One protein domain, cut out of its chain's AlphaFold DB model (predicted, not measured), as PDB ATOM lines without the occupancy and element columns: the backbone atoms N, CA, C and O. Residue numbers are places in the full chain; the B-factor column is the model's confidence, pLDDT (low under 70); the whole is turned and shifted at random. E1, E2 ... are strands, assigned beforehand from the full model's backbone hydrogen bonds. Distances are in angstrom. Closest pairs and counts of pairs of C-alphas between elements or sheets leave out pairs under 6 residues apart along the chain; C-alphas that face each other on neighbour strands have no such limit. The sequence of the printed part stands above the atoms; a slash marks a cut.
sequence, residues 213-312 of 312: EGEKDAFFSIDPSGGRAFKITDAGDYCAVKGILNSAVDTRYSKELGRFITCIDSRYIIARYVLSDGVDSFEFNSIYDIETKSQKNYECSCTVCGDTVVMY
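Overview. This is residues 213 to 312 of the 312 residues of an uncharacterized protein of Oscillospiraceae bacterium (UniProt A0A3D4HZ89). Three sheets form a stack, with the strongly twisted sheet E5 E6 E7 E8 in the middle; the sheet E1 E2 E3 E4 crosses one of its faces and is only partly face to face with it, and the small hairpin E9 and E10 covers part of the other face. The turn at residues 276 to 281, where E6 folds back into E7, sticks out. You are looking at 100 printed residues with ten named strands, E1 to E10 in order along the chain, and no named helix: the class is all strand. Within each sheet the strands run in chain order and are antiparallel. The whole is compact, with a radius of gyration of the C-alphas of 13.5 A and spans of 42 by 28 by 27 A.

Along the chain. Start at C-alpha 259, at (-19.041, -3.802, -27.237), where E5, residues 259 to 264, begins. E6, residues 268 to 276, is 25.8 A long, and E7, residues 281 to 289, is 26.1 A long; E8 takes residues 295 to 299. Then go back to C-alpha 218 at (-29.269, 2.509, -31.388), the start of E1, residues 218 to 223. E2, residues 228 to 235, is 21.8 A long, E3, residues 238 to 245, is 21.7 A long, and E4 is residues 250 to 254. Last come E9, residues 302 to 305, and E10, residues 308 to 311, ending at C-alpha 311, (-10.090, -6.849, -13.279).

Arrangement. E5 E6 E7 E8 is a meander, each strand the antiparallel neighbour of the one before. Look for N 261 and O 270, 2.9 A, between E5 and E6; N 273 and O 284, 2.8 A, between E6 and E7; and N 287 and O 296, 2.8 A, between E7 and E8. E1 E2 E3 E4 is a second meander, also strongly twisted, with N 221 and O 230 at 2.9 A, N 233 and O 240 at 2.8 A, and N 241 and O 251 at 2.8 A. These two sheets are face to face, their strands at 63 degrees. The closest C-alphas of E1 and E5 are those of Asp 223 and Thr 262, 6.2 A apart. The hairpin E9 and E10, with N 303 and O 310 at 2.9 A, is face to face with E5 E6 E7 E8, its strands at 35 degrees to theirs. The closest C-alphas of E7 and E9 are those of Asn 285 and Cys 302, 6.8 A. E3 and E10 are apart.

Size, cuts and confidence. The two C-alphas farthest apart, those of Glu 213 and Val 279, are 42.3 A from each other. The printed part has no cut, and the links between named strands are tight. The mean pLDDT of the printed part is 90.8, and no printed residue is under 70.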
ATOM      1  N   GLU A 213     -38.719   9.144 -34.129       83.06
ATOM      2  CA  GLU A 213     -38.914   8.931 -35.560       83.06
ATOM      3  C   GLU A 213     -37.747   9.529 -36.367       83.06
ATOM      4  O   GLU A 213     -37.350  10.674 -36.155       83.06
ATOM      5  N   GLY A 214     -37.169   8.729 -37.269       82.44
ATOM      6  CA  GLY A 214     -36.020   9.126 -38.090       82.44
ATOM      7  C   GLY A 214     -34.655   9.067 -37.393       82.44
ATOM      8  O   GLY A 214     -33.645   9.389 -38.023       82.44
ATOM      9  N   GLU A 215     -34.578   8.648 -36.125       85.81
ATOM     10  CA  GLU A 215     -33.287   8.394 -35.482       85.81
ATOM     11  C   GLU A 215     -32.600   7.143 -36.045       85.81
ATOM     12  O   GLU A 215     -33.241   6.173 -36.444       85.81
ATOM     13  N   LYS A 216     -31.262   7.164 -36.043       86.81
ATOM     14  CA  LYS A 216     -30.445   5.996 -36.386       86.81
ATOM     15  C   LYS A 216     -30.646   4.868 -35.378       86.81
ATOM     16  O   LYS A 216     -30.869   5.126 -34.192       86.81
ATOM     17  N   ASP A 217     -30.439   3.641 -35.848       88.19
ATOM     18  CA  ASP A 217     -30.432   2.452 -35.006       88.19
ATOM     19  C   ASP A 217     -29.461   2.616 -33.831       88.19
ATOM     20  O   ASP A 217     -28.271   2.920 -33.981       88.19
ATOM     21  N   ALA A 218     -30.002   2.422 -32.633       91.00
ATOM     22  CA  ALA A 218     -29.269   2.509 -31.388       91.00
ATOM     23  C   ALA A 218     -29.821   1.509 -30.374       91.00
ATOM     24  O   ALA A 218     -30.996   1.135 -30.404       91.00
ATOM     25  N   PHE A 219     -28.966   1.102 -29.443       90.69
ATOM     26  CA  PHE A 219     -29.363   0.329 -28.274       90.69
ATOM     27  C   PHE A 219     -29.087   1.116 -26.996       90.69
ATOM     28  O   PHE A 219     -28.283   2.048 -26.974       90.69
ATOM     29  N   PHE A 220     -29.758   0.731 -25.915       93.00
ATOM     30  CA  PHE A 220     -29.567   1.338 -24.606       93.00
ATOM     31  C   PHE A 220     -28.761   0.395 -23.714       93.00
ATOM     32  O   PHE A 220     -29.132  -0.770 -23.563       93.00
ATOM     33  N   SER A 221     -27.667   0.893 -23.137       91.44
ATOM     34  CA  SER A 221     -26.927   0.205 -22.076       91.44
ATOM     35  C   SER A 221     -27.331   0.799 -20.735       91.44
ATOM     36  O   SER A 221     -27.384   2.022 -20.601       91.44
ATOM     37  N   ILE A 222     -27.633  -0.050 -19.758       91.12
ATOM     38  CA  ILE A 222     -27.972   0.379 -18.402       91.12
ATOM     39  C   ILE A 222     -26.983  -0.285 -17.457       91.12
ATOM     40  O   ILE A 222     -26.864  -1.509 -17.441       91.12
ATOM     41  N   ASP A 223     -26.286   0.541 -16.697       87.31
ATOM     42  CA  ASP A 223     -25.327   0.117 -15.697       87.31
ATOM     43  C   ASP A 223     -26.007   0.093 -14.318       87.31
ATOM     44  O   ASP A 223     -26.343   1.157 -13.774       87.31
ATOM     45  N   PRO A 224     -26.219  -1.102 -13.734       79.75
ATOM     46  CA  PRO A 224     -26.863  -1.224 -12.434       79.75
ATOM     47  C   PRO A 224     -26.001  -0.647 -11.303       79.75
ATOM     48  O   PRO A 224     -26.542  -0.205 -10.284       79.75
ATOM     49  N   SER A 225     -24.682  -0.617 -11.499       75.50
ATOM     50  CA  SER A 225     -23.671  -0.133 -10.569       75.50
ATOM     51  C   SER A 225     -23.527   1.386 -10.707       75.50
ATOM     52  O   SER A 225     -22.563   1.883 -11.276       75.50
ATOM     53  N   GLY A 226     -24.516   2.133 -10.215       76.81
ATOM     54  CA  GLY A 226     -24.554   3.605 -10.264       76.81
ATOM     55  C   GLY A 226     -25.800   4.183 -10.938       76.81
ATOM     56  O   GLY A 226     -25.948   5.401 -11.022       76.81
ATOM     57  N   GLY A 227     -26.703   3.328 -11.434       84.81
ATOM     58  CA  GLY A 227     -27.958   3.769 -12.043       84.81
ATOM     59  C   GLY A 227     -27.736   4.623 -13.292       84.81
ATOM     60  O   GLY A 227     -28.478   5.575 -13.528       84.81
ATOM     61  N   ARG A 228     -26.690   4.322 -14.067       91.44
ATOM     62  CA  ARG A 228     -26.339   5.072 -15.278       91.44
ATOM     63  C   ARG A 228     -27.014   4.442 -16.480       91.44
ATOM     64  O   ARG A 228     -27.160   3.224 -16.558       91.44
ATOM     65  N   ALA A 229     -27.400   5.263 -17.443       94.50
ATOM     66  CA  ALA A 229     -27.918   4.760 -18.704       94.50
ATOM     67  C   ALA A 229     -27.343   5.540 -19.881       94.50
ATOM     68  O   ALA A 229     -27.130   6.754 -19.815       94.50
ATOM     69  N   PHE A 230     -27.123   4.818 -20.973       95.62
ATOM     70  CA  PHE A 230     -26.445   5.302 -22.165       95.62
ATOM     71  C   PHE A 230     -27.218   4.890 -23.411       95.62
ATOM     72  O   PHE A 230     -27.721   3.769 -23.498       95.62
ATOM     73  N   LYS A 231     -27.259   5.776 -24.400       95.75
ATOM     74  CA  LYS A 231     -27.684   5.476 -25.766       95.75
ATOM     75  C   LYS A 231     -26.444   5.254 -26.624       95.75
ATOM     76  O   LYS A 231     -25.593   6.138 -26.719       95.75
ATOM     77  N   ILE A 232     -26.365   4.089 -27.257       95.88
ATOM     78  CA  ILE A 232     -25.252   3.680 -28.113       95.88
ATOM     79  C   ILE A 232     -25.760   3.595 -29.545       95.88
ATOM     80  O   ILE A 232     -26.574   2.731 -29.864       95.88
ATOM     81  N   THR A 233     -25.309   4.516 -30.388       95.06
ATOM     82  CA  THR A 233     -25.742   4.634 -31.787       95.06
ATOM     83  C   THR A 233     -24.645   4.132 -32.710       95.06
ATOM     84  O   THR A 233     -23.478   4.507 -32.550       95.06
ATOM     85  N   ASP A 234     -25.016   3.315 -33.693       90.44
ATOM     86  CA  ASP A 234     -24.078   2.867 -34.717       90.44
ATOM     87  C   ASP A 234     -23.681   4.040 -35.635       90.44
ATOM     88  O   ASP A 234     -24.530   4.754 -36.184       90.44
ATOM     89  N   ALA A 235     -22.374   4.265 -35.783       89.31
ATOM     90  CA  ALA A 235     -21.797   5.294 -36.636       89.31
ATOM     91  C   ALA A 235     -20.698   4.737 -37.564       89.31
ATOM     92  O   ALA A 235     -19.688   5.406 -37.789       89.31
ATOM     93  N   GLY A 236     -20.891   3.536 -38.120       88.44
ATOM     94  CA  GLY A 236     -19.936   2.912 -39.046       88.44
ATOM     95  C   GLY A 236     -18.814   2.216 -38.282       88.44
ATOM     96  O   GLY A 236     -19.091   1.294 -37.522       88.44
ATOM     97  N   ASP A 237     -17.568   2.666 -38.426       93.38
ATOM     98  CA  ASP A 237     -16.414   2.096 -37.700       93.38
ATOM     99  C   ASP A 237     -16.372   2.501 -36.214       93.38
ATOM    100  O   ASP A 237     -15.586   1.984 -35.420       93.38
ATOM    101  N   TYR A 238     -17.256   3.417 -35.816       93.88
ATOM    102  CA  TYR A 238     -17.344   3.950 -34.465       93.88
ATOM    103  C   TYR A 238     -18.721   3.701 -33.854       93.88
ATOM    104  O   TYR A 238     -19.741   3.619 -34.543       93.88
ATOM    105  N   CYS A 239     -18.754   3.662 -32.528       93.62
ATOM    106  CA  CYS A 239     -19.970   3.766 -31.734       93.62
ATOM    107  C   CYS A 239     -20.064   5.178 -31.158       93.62
ATOM    108  O   CYS A 239     -19.124   5.637 -30.505       93.62
ATOM    109  N   ALA A 240     -21.193   5.857 -31.362       95.75
ATOM    110  CA  ALA A 240     -21.502   7.093 -30.650       95.75
ATOM    111  C   ALA A 240     -22.190   6.768 -29.323       95.75
ATOM    112  O   ALA A 240     -23.166   6.019 -29.295       95.75
ATOM    113  N   VAL A 241     -21.679   7.331 -28.233       96.62
ATOM    114  CA  VAL A 241     -22.136   7.083 -26.865       96.62
ATOM    115  C   VAL A 241     -22.651   8.388 -26.292       96.62
ATOM    116  O   VAL A 241     -21.903   9.361 -26.211       96.62
ATOM    117  N   LYS A 242     -23.912   8.388 -25.862       96.12
ATOM    118  CA  LYS A 242     -24.540   9.522 -25.188       96.12
ATOM    119  C   LYS A 242     -25.129   9.095 -23.849       96.12
ATOM    120  O   LYS A 242     -25.935   8.164 -23.801       96.12
ATOM    121  N   GLY A 243     -24.757   9.780 -22.775       95.75
ATOM    122  CA  GLY A 243     -25.377   9.636 -21.464       95.75
ATOM    123  C   GLY A 243     -26.826  10.117 -21.500       95.75
ATOM    124  O   GLY A 243     -27.125  11.182 -22.040       95.75
ATOM    125  N   ILE A 244     -27.736   9.307 -20.961       95.06
ATOM    126  CA  ILE A 244     -29.167   9.641 -20.844       95.06
ATOM    127  C   ILE A 244     -29.642   9.680 -19.388       95.06
ATOM    128  O   ILE A 244     -30.690  10.255 -19.110       95.06
ATOM    129  N   LEU A 245     -28.882   9.086 -18.464       94.06
ATOM    130  CA  LEU A 245     -29.107   9.171 -17.025       94.06
ATOM    131  C   LEU A 245     -27.770   9.052 -16.288       94.06
ATOM    132  O   LEU A 245     -26.980   8.163 -16.605       94.06
ATOM    133  N   ASN A 246     -27.548   9.925 -15.300       90.81
ATOM    134  CA  ASN A 246     -26.395   9.911 -14.388       90.81
ATOM    135  C   ASN A 246     -25.018   9.860 -15.085       90.81
ATOM    136  O   ASN A 246     -24.037   9.380 -14.526       90.81
ATOM    137  N   SER A 247     -24.932  10.372 -16.314       92.31
ATOM    138  CA  SER A 247     -23.678  10.582 -17.034       92.31
ATOM    139  C   SER A 247     -23.841  11.707 -18.051       92.31
ATOM    140  O   SER A 247     -24.859  11.783 -18.739       92.31
ATOM    141  N   ALA A 248     -22.822  12.559 -18.154       94.19
ATOM    142  CA  ALA A 248     -22.758  13.661 -19.111       94.19
ATOM    143  C   ALA A 248     -21.974  13.295 -20.383       94.19
ATOM    144  O   ALA A 248     -21.665  14.172 -21.186       94.19
ATOM    145  N   VAL A 249     -21.615  12.018 -20.558       95.69
ATOM    146  CA  VAL A 249     -20.786  11.588 -21.684       95.69
ATOM    147  C   VAL A 249     -21.479  11.871 -23.021       95.69
ATOM    148  O   VAL A 249     -22.645  11.532 -23.216       95.69
ATOM    149  N   ASP A 250     -20.748  12.462 -23.959       96.06
ATOM    150  CA  ASP A 250     -21.136  12.574 -25.365       96.06
ATOM    151  C   ASP A 250     -19.866  12.416 -26.204       96.06
ATOM    152  O   ASP A 250     -18.999  13.290 -26.236       96.06
ATOM    153  N   THR A 251     -19.672  11.228 -26.772       95.88
ATOM    154  CA  THR A 251     -18.401  10.864 -27.404       95.88
ATOM    155  C   THR A 251     -18.572   9.787 -28.467       95.88
ATOM    156  O   THR A 251     -19.663   9.270 -28.713       95.88
ATOM    157  N   ARG A 252     -17.457   9.414 -29.094       95.25
ATOM    158  CA  ARG A 252     -17.350   8.253 -29.973       95.25
ATOM    159  C   ARG A 252     -16.130   7.425 -29.599       95.25
ATOM    160  O   ARG A 252     -15.113   7.985 -29.194       95.25
ATOM    161  N   TYR A 253     -16.226   6.111 -29.770       94.81
ATOM    162  CA  TYR A 253     -15.095   5.196 -29.618       94.81
ATOM    163  C   TYR A 253     -15.073   4.174 -30.763       94.81
ATOM    164  O   TYR A 253     -16.108   3.916 -31.384       94.81
ATOM    165  N   SER A 254     -13.888   3.647 -31.083       94.69
ATOM    166  CA  SER A 254     -13.714   2.667 -32.165       94.69
ATOM    167  C   SER A 254     -14.397   1.346 -31.816       94.69
ATOM    168  O   SER A 254     -14.231   0.835 -30.706       94.69
ATOM    169  N   LYS A 255     -15.122   0.751 -32.768       93.19
ATOM    170  CA  LYS A 255     -15.722  -0.580 -32.585       93.19
ATOM    171  C   LYS A 255     -14.687  -1.681 -32.369       93.19
ATOM    172  O   LYS A 255     -15.026  -2.706 -31.782       93.19
ATOM    173  N   GLU A 256     -13.438  -1.458 -32.771       92.12
ATOM    174  CA  GLU A 256     -12.323  -2.379 -32.519       92.12
ATOM    175  C   GLU A 256     -12.068  -2.600 -31.020       92.12
ATOM    176  O   GLU A 256     -11.538  -3.639 -30.640       92.12
ATOM    177  N   LEU A 257     -12.493  -1.672 -30.150       92.06
ATOM    178  CA  LEU A 257     -12.382  -1.832 -28.692       92.06
ATOM    179  C   LEU A 257     -13.399  -2.821 -28.113       92.06
ATOM    180  O   LEU A 257     -13.286  -3.216 -26.952       92.06
ATOM    181  N   GLY A 258     -14.403  -3.197 -28.907       92.31
ATOM    182  CA  GLY A 258     -15.466  -4.114 -28.528       92.31
ATOM    183  C   GLY A 258     -16.798  -3.436 -28.213       92.31
ATOM    184  O   GLY A 258     -17.063  -2.263 -28.502       92.31
ATOM    185  N   ARG A 259     -17.693  -4.221 -27.617       92.75
ATOM    186  CA  ARG A 259     -19.041  -3.802 -27.237       92.75
ATOM    187  C   ARG A 259     -18.994  -2.920 -25.994       92.75
ATOM    188  O   ARG A 259     -18.402  -3.295 -24.990       92.75
ATOM    189  N   PHE A 260     -19.694  -1.792 -26.041       94.06
ATOM    190  CA  PHE A 260     -19.848  -0.892 -24.903       94.06
ATOM    191  C   PHE A 260     -20.462  -1.616 -23.697       94.06
ATOM    192  O   PHE A 260     -21.508  -2.261 -23.834       94.06
ATOM    193  N   ILE A 261     -19.840  -1.458 -22.529       91.25
ATOM    194  CA  ILE A 261     -20.359  -1.924 -21.240       91.25
ATOM    195  C   ILE A 261     -20.907  -0.731 -20.454       91.25
ATOM    196  O   ILE A 261     -22.118  -0.636 -20.247       91.25
ATOM    197  N   THR A 262     -20.038   0.207 -20.075       92.94
ATOM    198  CA  THR A 262     -20.395   1.403 -19.295       92.94
ATOM    199  C   THR A 262     -19.398   2.546 -19.530       92.94
ATOM    200  O   THR A 262     -18.399   2.382 -20.236       92.94
ATOM    201  N   CYS A 263     -19.669   3.708 -18.937       93.75
ATOM    202  CA  CYS A 263     -18.748   4.832 -18.870       93.75
ATOM    203  C   CYS A 263     -18.647   5.368 -17.436       93.75
ATOM    204  O   CYS A 263     -19.655   5.753 -16.838       93.75
ATOM    205  N   ILE A 264     -17.424   5.404 -16.911       91.44
ATOM    206  CA  ILE A 264     -17.100   5.859 -15.555       91.44
ATOM    207  C   ILE A 264     -16.609   7.302 -15.614       91.44
ATOM    208  O   ILE A 264     -15.898   7.683 -16.549       91.44
ATOM    209  N   ASP A 265     -17.044   8.116 -14.652       89.56
ATOM    210  CA  ASP A 265     -16.735   9.548 -14.543       89.56
ATOM    211  C   ASP A 265     -17.029  10.363 -15.810       89.56
ATOM    212  O   ASP A 265     -16.454  11.422 -16.045       89.56
ATOM    213  N   SER A 266     -17.926   9.863 -16.667       92.31
ATOM    214  CA  SER A 266     -18.177  10.417 -18.006       92.31
ATOM    215  C   SER A 266     -16.907  10.570 -18.869       92.31
ATOM    216  O   SER A 266     -16.895  11.354 -19.817       92.31
ATOM    217  N   ARG A 267     -15.850   9.807 -18.553       94.38
ATOM    218  CA  ARG A 267     -14.516   9.906 -19.158       94.38
ATOM    219  C   ARG A 267     -13.968   8.565 -19.631       94.38
ATOM    220  O   ARG A 267     -13.390   8.499 -20.712       94.38
ATOM    221  N   TYR A 268     -14.123   7.510 -18.839       94.94
ATOM    222  CA  TYR A 268     -13.527   6.210 -19.136       94.94
ATOM    223  C   TYR A 268     -14.586   5.273 -19.695       94.94
ATOM    224  O   TYR A 268     -15.501   4.871 -18.978       94.94
ATOM    225  N   ILE A 269     -14.491   4.933 -20.978       95.38
ATOM    226  CA  ILE A 269     -15.342   3.905 -21.581       95.38
ATOM    227  C   ILE A 269     -14.750   2.540 -21.267       95.38
ATOM    228  O   ILE A 269     -13.575   2.293 -21.536       95.38
ATOM    229  N   ILE A 270     -15.602   1.655 -20.757       94.25
ATOM    230  CA  ILE A 270     -15.304   0.237 -20.607       94.25
ATOM    231  C   ILE A 270     -15.986  -0.493 -21.760       94.25
ATOM    232  O   ILE A 270     -17.214  -0.447 -21.901       94.25
ATOM    233  N   ALA A 271     -15.190  -1.143 -22.601       94.25
ATOM    234  CA  ALA A 271     -15.666  -1.944 -23.722       94.25
ATOM    235  C   ALA A 271     -15.154  -3.379 -23.597       94.25
ATOM    236  O   ALA A 271     -14.034  -3.606 -23.151       94.25
ATOM    237  N   ARG A 272     -15.984  -4.343 -23.993       93.25
ATOM    238  CA  ARG A 272     -15.674  -5.768 -23.917       93.25
ATOM    239  C   ARG A 272     -15.709  -6.404 -25.290       93.25
ATOM    240  O   ARG A 272     -16.686  -6.263 -26.033       93.25
ATOM    241  N   TYR A 273     -14.691  -7.188 -25.581       91.75
ATOM    242  CA  TYR A 273     -14.597  -8.017 -26.764       91.75
ATOM    243  C   TYR A 273     -14.405  -9.473 -26.339       91.75
ATOM    244  O   TYR A 273     -13.589  -9.764 -25.473       91.75
ATOM    245  N   VAL A 274     -15.197 -10.384 -26.906       88.19
ATOM    246  CA  VAL A 274     -15.096 -11.820 -26.617       88.19
ATOM    247  C   VAL A 274     -14.762 -12.528 -27.918       88.19
ATOM    248  O   VAL A 274     -15.552 -12.491 -28.863       88.19
ATOM    249  N   LEU A 275     -13.593 -13.159 -27.952       85.44
ATOM    250  CA  LEU A 275     -13.182 -14.076 -29.007       85.44
ATOM    251  C   LEU A 275     -13.564 -15.479 -28.574       85.44
ATOM    252  O   LEU A 275     -13.123 -15.924 -27.523       85.44
ATOM    253  N   SER A 276     -14.371 -16.178 -29.364       85.56
ATOM    254  CA  SER A 276     -14.654 -17.589 -29.124       85.56
ATOM    255  C   SER A 276     -14.582 -18.367 -30.425       85.56
ATOM    256  O   SER A 276     -15.096 -17.916 -31.450       85.56
ATOM    257  N   ASP A 277     -13.952 -19.534 -30.367       84.31
ATOM    258  CA  ASP A 277     -13.887 -20.507 -31.459       84.31
ATOM    259  C   ASP A 277     -14.877 -21.674 -31.263       84.31
ATOM    260  O   ASP A 277     -14.869 -22.646 -32.019       84.31
ATOM    261  N   GLY A 278     -15.762 -21.563 -30.266       78.06
ATOM    262  CA  GLY A 278     -16.748 -22.577 -29.901       78.06
ATOM    263  C   GLY A 278     -16.250 -23.629 -28.905       78.06
ATOM    264  O   GLY A 278     -17.088 -24.347 -28.357       78.06
ATOM    265  N   VAL A 279     -14.942 -23.704 -28.637       79.00
ATOM    266  CA  VAL A 279     -14.356 -24.564 -27.592       79.00
ATOM    267  C   VAL A 279     -13.854 -23.708 -26.439       79.00
ATOM    268  O   VAL A 279     -14.242 -23.942 -25.296       79.00
ATOM    269  N   ASP A 280     -13.084 -22.673 -26.762       80.38
ATOM    270  CA  ASP A 280     -12.547 -21.718 -25.808       80.38
ATOM    271  C   ASP A 280     -13.131 -20.319 -26.051       80.38
ATOM    272  O   ASP A 280     -13.678 -19.982 -27.115       80.38
ATOM    273  N   SER A 281     -13.057 -19.482 -25.020       84.31
ATOM    274  CA  SER A 281     -13.411 -18.072 -25.120       84.31
ATOM    275  C   SER A 281     -12.411 -17.213 -24.363       84.31
ATOM    276  O   SER A 281     -12.209 -17.418 -23.168       84.31
ATOM    277  N   PHE A 282     -11.849 -16.224 -25.049       86.50
ATOM    278  CA  PHE A 282     -10.964 -15.217 -24.485       86.50
ATOM    279  C   PHE A 282     -11.720 -13.897 -24.357       86.50
ATOM    280  O   PHE A 282     -12.309 -13.399 -25.324       86.50
ATOM    281  N   GLU A 283     -11.720 -13.341 -23.148       90.50
ATOM    282  CA  GLU A 283     -12.331 -12.051 -22.853       90.50
ATOM    283  C   GLU A 283     -11.264 -10.958 -22.815       90.50
ATOM    284  O   GLU A 283     -10.282 -11.043 -22.079       90.50
ATOM    285  N   PHE A 284     -11.491  -9.908 -23.598       92.50
ATOM    286  CA  PHE A 284     -10.684  -8.701 -23.616       92.50
ATOM    287  C   PHE A 284     -11.527  -7.522 -23.141       92.50
ATOM    288  O   PHE A 284     -12.607  -7.254 -23.676       92.50
ATOM    289  N   ASN A 285     -11.014  -6.791 -22.161       93.25
ATOM    290  CA  ASN A 285     -11.612  -5.575 -21.641       93.25
ATOM    291  C   ASN A 285     -10.717  -4.377 -21.963       93.25
ATOM    292  O   ASN A 285      -9.532  -4.342 -21.627       93.25
ATOM    293  N   SER A 286     -11.302  -3.385 -22.622       94.12
ATOM    294  CA  SER A 286     -10.640  -2.158 -23.053       94.12
ATOM    295  C   SER A 286     -11.104  -0.998 -22.179       94.12
ATOM    296  O   SER A 286     -12.307  -0.756 -22.055       94.12
ATOM    297  N   ILE A 287     -10.153  -0.258 -21.609       95.44
ATOM    298  CA  ILE A 287     -10.398   1.042 -20.979       95.44
ATOM    299  C   ILE A 287      -9.950   2.120 -21.957       95.44
ATOM    300  O   ILE A 287      -8.766   2.210 -22.290       95.44
ATOM    301  N   TYR A 288     -10.893   2.949 -22.388       96.31
ATOM    302  CA  TYR A 288     -10.642   4.073 -23.279       96.31
ATOM    303  C   TYR A 288     -10.864   5.398 -22.557       96.31
ATOM    304  O   TYR A 288     -11.965   5.673 -22.080       96.31
ATOM    305  N   ASP A 289      -9.824   6.224 -22.493       96.50
ATOM    306  CA  ASP A 289      -9.892   7.570 -21.935       96.50
ATOM    307  C   ASP A 289     -10.312   8.567 -23.024       96.50
ATOM    308  O   ASP A 289      -9.566   8.851 -23.966       96.50
ATOM    309  N   ILE A 290     -11.518   9.118 -22.883       95.88
ATOM    310  CA  ILE A 290     -12.102  10.052 -23.848       95.88
ATOM    311  C   ILE A 290     -11.278  11.341 -23.970       95.88
ATOM    312  O   ILE A 290     -11.242  11.911 -25.064       95.88
ATOM    313  N   GLU A 291     -10.636  11.807 -22.896       94.69
ATOM    314  CA  GLU A 291      -9.881  13.066 -22.905       94.69
ATOM    315  C   GLU A 291      -8.550  12.908 -23.632       94.69
ATOM    316  O   GLU A 291      -8.241  13.666 -24.550       94.69
ATOM    317  N   THR A 292      -7.772  11.893 -23.249       95.19
ATOM    318  CA  THR A 292      -6.429  11.672 -23.806       95.19
ATOM    319  C   THR A 292      -6.444  10.883 -25.111       95.19
ATOM    320  O   THR A 292      -5.416  10.798 -25.780       95.19
ATOM    321  N   LYS A 293      -7.593  10.296 -25.475       93.56
ATOM    322  CA  LYS A 293      -7.762   9.371 -26.608       93.56
ATOM    323  C   LYS A 293      -6.871   8.130 -26.511       93.56
ATOM    324  O   LYS A 293      -6.668   7.443 -27.508       93.56
ATOM    325  N   SER A 294      -6.350   7.841 -25.318       94.69
ATOM    326  CA  SER A 294      -5.526   6.668 -25.060       94.69
ATOM    327  C   SER A 294      -6.387   5.469 -24.674       94.69
ATOM    328  O   SER A 294      -7.483   5.615 -24.128       94.69
ATOM    329  N   GLN A 295      -5.886   4.270 -24.963       93.88
ATOM    330  CA  GLN A 295      -6.543   3.021 -24.601       93.88
ATOM    331  C   GLN A 295      -5.566   2.074 -23.913       93.88
ATOM    332  O   GLN A 295      -4.369   2.068 -24.210       93.88
ATOM    333  N   LYS A 296      -6.099   1.242 -23.023       93.88
ATOM    334  CA  LYS A 296      -5.411   0.075 -22.471       93.88
ATOM    335  C   LYS A 296      -6.323  -1.134 -22.586       93.88
ATOM    336  O   LYS A 296      -7.496  -1.046 -22.232       93.88
ATOM    337  N   ASN A 297      -5.760  -2.242 -23.048       92.88
ATOM    338  CA  ASN A 297      -6.479  -3.489 -23.262       92.88
ATOM    339  C   ASN A 297      -5.950  -4.540 -22.289       92.88
ATOM    340  O   ASN A 297      -4.740  -4.633 -22.078       92.88
ATOM    341  N   TYR A 298      -6.861  -5.320 -21.724       93.12
ATOM    342  CA  TYR A 298      -6.574  -6.338 -20.726       93.12
ATOM    343  C   TYR A 298      -7.257  -7.636 -21.135       93.12
ATOM    344  O   TYR A 298      -8.444  -7.634 -21.444       93.12
ATOM    345  N   GLU A 299      -6.512  -8.734 -21.146       92.81
ATOM    346  CA  GLU A 299      -7.054 -10.079 -21.350       92.81
ATOM    347  C   GLU A 299      -7.429 -10.659 -19.983       92.81
ATOM    348  O   GLU A 299      -6.611 -11.280 -19.307       92.81
ATOM    349  N   CYS A 300      -8.628 -10.332 -19.513       89.56
ATOM    350  CA  CYS A 300      -9.125 -10.728 -18.200       89.56
ATOM    351  C   CYS A 300     -10.642 -10.545 -18.131       89.56
ATOM    352  O   CYS A 300     -11.238  -9.880 -18.986       89.56
ATOM    353  N   SER A 301     -11.260 -11.069 -17.073       88.31
ATOM    354  CA  SER A 301     -12.643 -10.722 -16.747       88.31
ATOM    355  C   SER A 301     -12.706  -9.343 -16.093       88.31
ATOM    356  O   SER A 301     -11.731  -8.852 -15.515       88.31
ATOM    357  N   CYS A 302     -13.868  -8.697 -16.181       88.12
ATOM    358  CA  CYS A 302     -14.084  -7.381 -15.593       88.12
ATOM    359  C   CYS A 302     -15.456  -7.283 -14.923       88.12
ATOM    360  O   CYS A 302     -16.472  -7.717 -15.465       88.12
ATOM    361  N   THR A 303     -15.506  -6.640 -13.759       87.00
ATOM    362  CA  THR A 303     -16.746  -6.209 -13.102       87.00
ATOM    363  C   THR A 303     -16.652  -4.733 -12.738       87.00
ATOM    364  O   THR A 303     -15.601  -4.254 -12.318       87.00
ATOM    365  N   VAL A 304     -17.761  -4.006 -12.885       84.25
ATOM    366  CA  VAL A 304     -17.864  -2.594 -12.492       84.25
ATOM    367  C   VAL A 304     -18.757  -2.470 -11.261       84.25
ATOM    368  O   VAL A 304     -19.882  -2.973 -11.243       84.25
ATOM    369  N   CYS A 305     -18.254  -1.794 -10.230       83.12
ATOM    370  CA  CYS A 305     -18.960  -1.504  -8.986       83.12
ATOM    371  C   CYS A 305     -18.844  -0.005  -8.680       83.12
ATOM    372  O   CYS A 305     -17.770   0.481  -8.331       83.12
ATOM    373  N   GLY A 306     -19.942   0.736  -8.857       81.62
ATOM    374  CA  GLY A 306     -19.927   2.199  -8.875       81.62
ATOM    375  C   GLY A 306     -18.888   2.721  -9.866       81.62
ATOM    376  O   GLY A 306     -18.895   2.354 -11.040       81.62
ATOM    377  N   ASP A 307     -17.952   3.523  -9.373       84.56
ATOM    378  CA  ASP A 307     -16.872   4.108 -10.178       84.56
ATOM    379  C   ASP A 307     -15.581   3.275 -10.158       84.56
ATOM    380  O   ASP A 307     -14.533   3.704 -10.633       84.56
ATOM    381  N   THR A 308     -15.643   2.054  -9.622       88.12
ATOM    382  CA  THR A 308     -14.502   1.135  -9.561       88.12
ATOM    383  C   THR A 308     -14.624   0.035 -10.608       88.12
ATOM    384  O   THR A 308     -15.632  -0.672 -10.680       88.12
ATOM    385  N   VAL A 309     -13.554  -0.153 -11.380       88.38
ATOM    386  CA  VAL A 309     -13.371  -1.295 -12.283       88.38
ATOM    387  C   VAL A 309     -12.493  -2.327 -11.590       88.38
ATOM    388  O   VAL A 309     -11.377  -2.013 -11.180       88.38
ATOM    389  N   VAL A 310     -12.980  -3.560 -11.480       89.62
ATOM    390  CA  VAL A 310     -12.228  -4.696 -10.938       89.62
ATOM    391  C   VAL A 310     -11.914  -5.660 -12.076       89.62
ATOM    392  O   VAL A 310     -12.826  -6.164 -12.729       89.62
ATOM    393  N   MET A 311     -10.624  -5.912 -12.288       88.81
ATOM    394  CA  MET A 311     -10.090  -6.849 -13.279       88.81
ATOM    395  C   MET A 311      -9.522  -8.076 -12.565       88.81
ATOM    396  O   MET A 311      -8.804  -7.907 -11.576       88.81
ATOM    397  N   TYR A 312      -9.855  -9.279 -13.036       88.81
ATOM    398  CA  TYR A 312      -9.449 -10.548 -12.419       88.81
ATOM    399  C   TYR A 312      -9.300 -11.685 -13.431       88.81
ATOM    400  O   TYR A 312      -9.920 -11.615 -14.521       88.81
TER     401      TYR A 312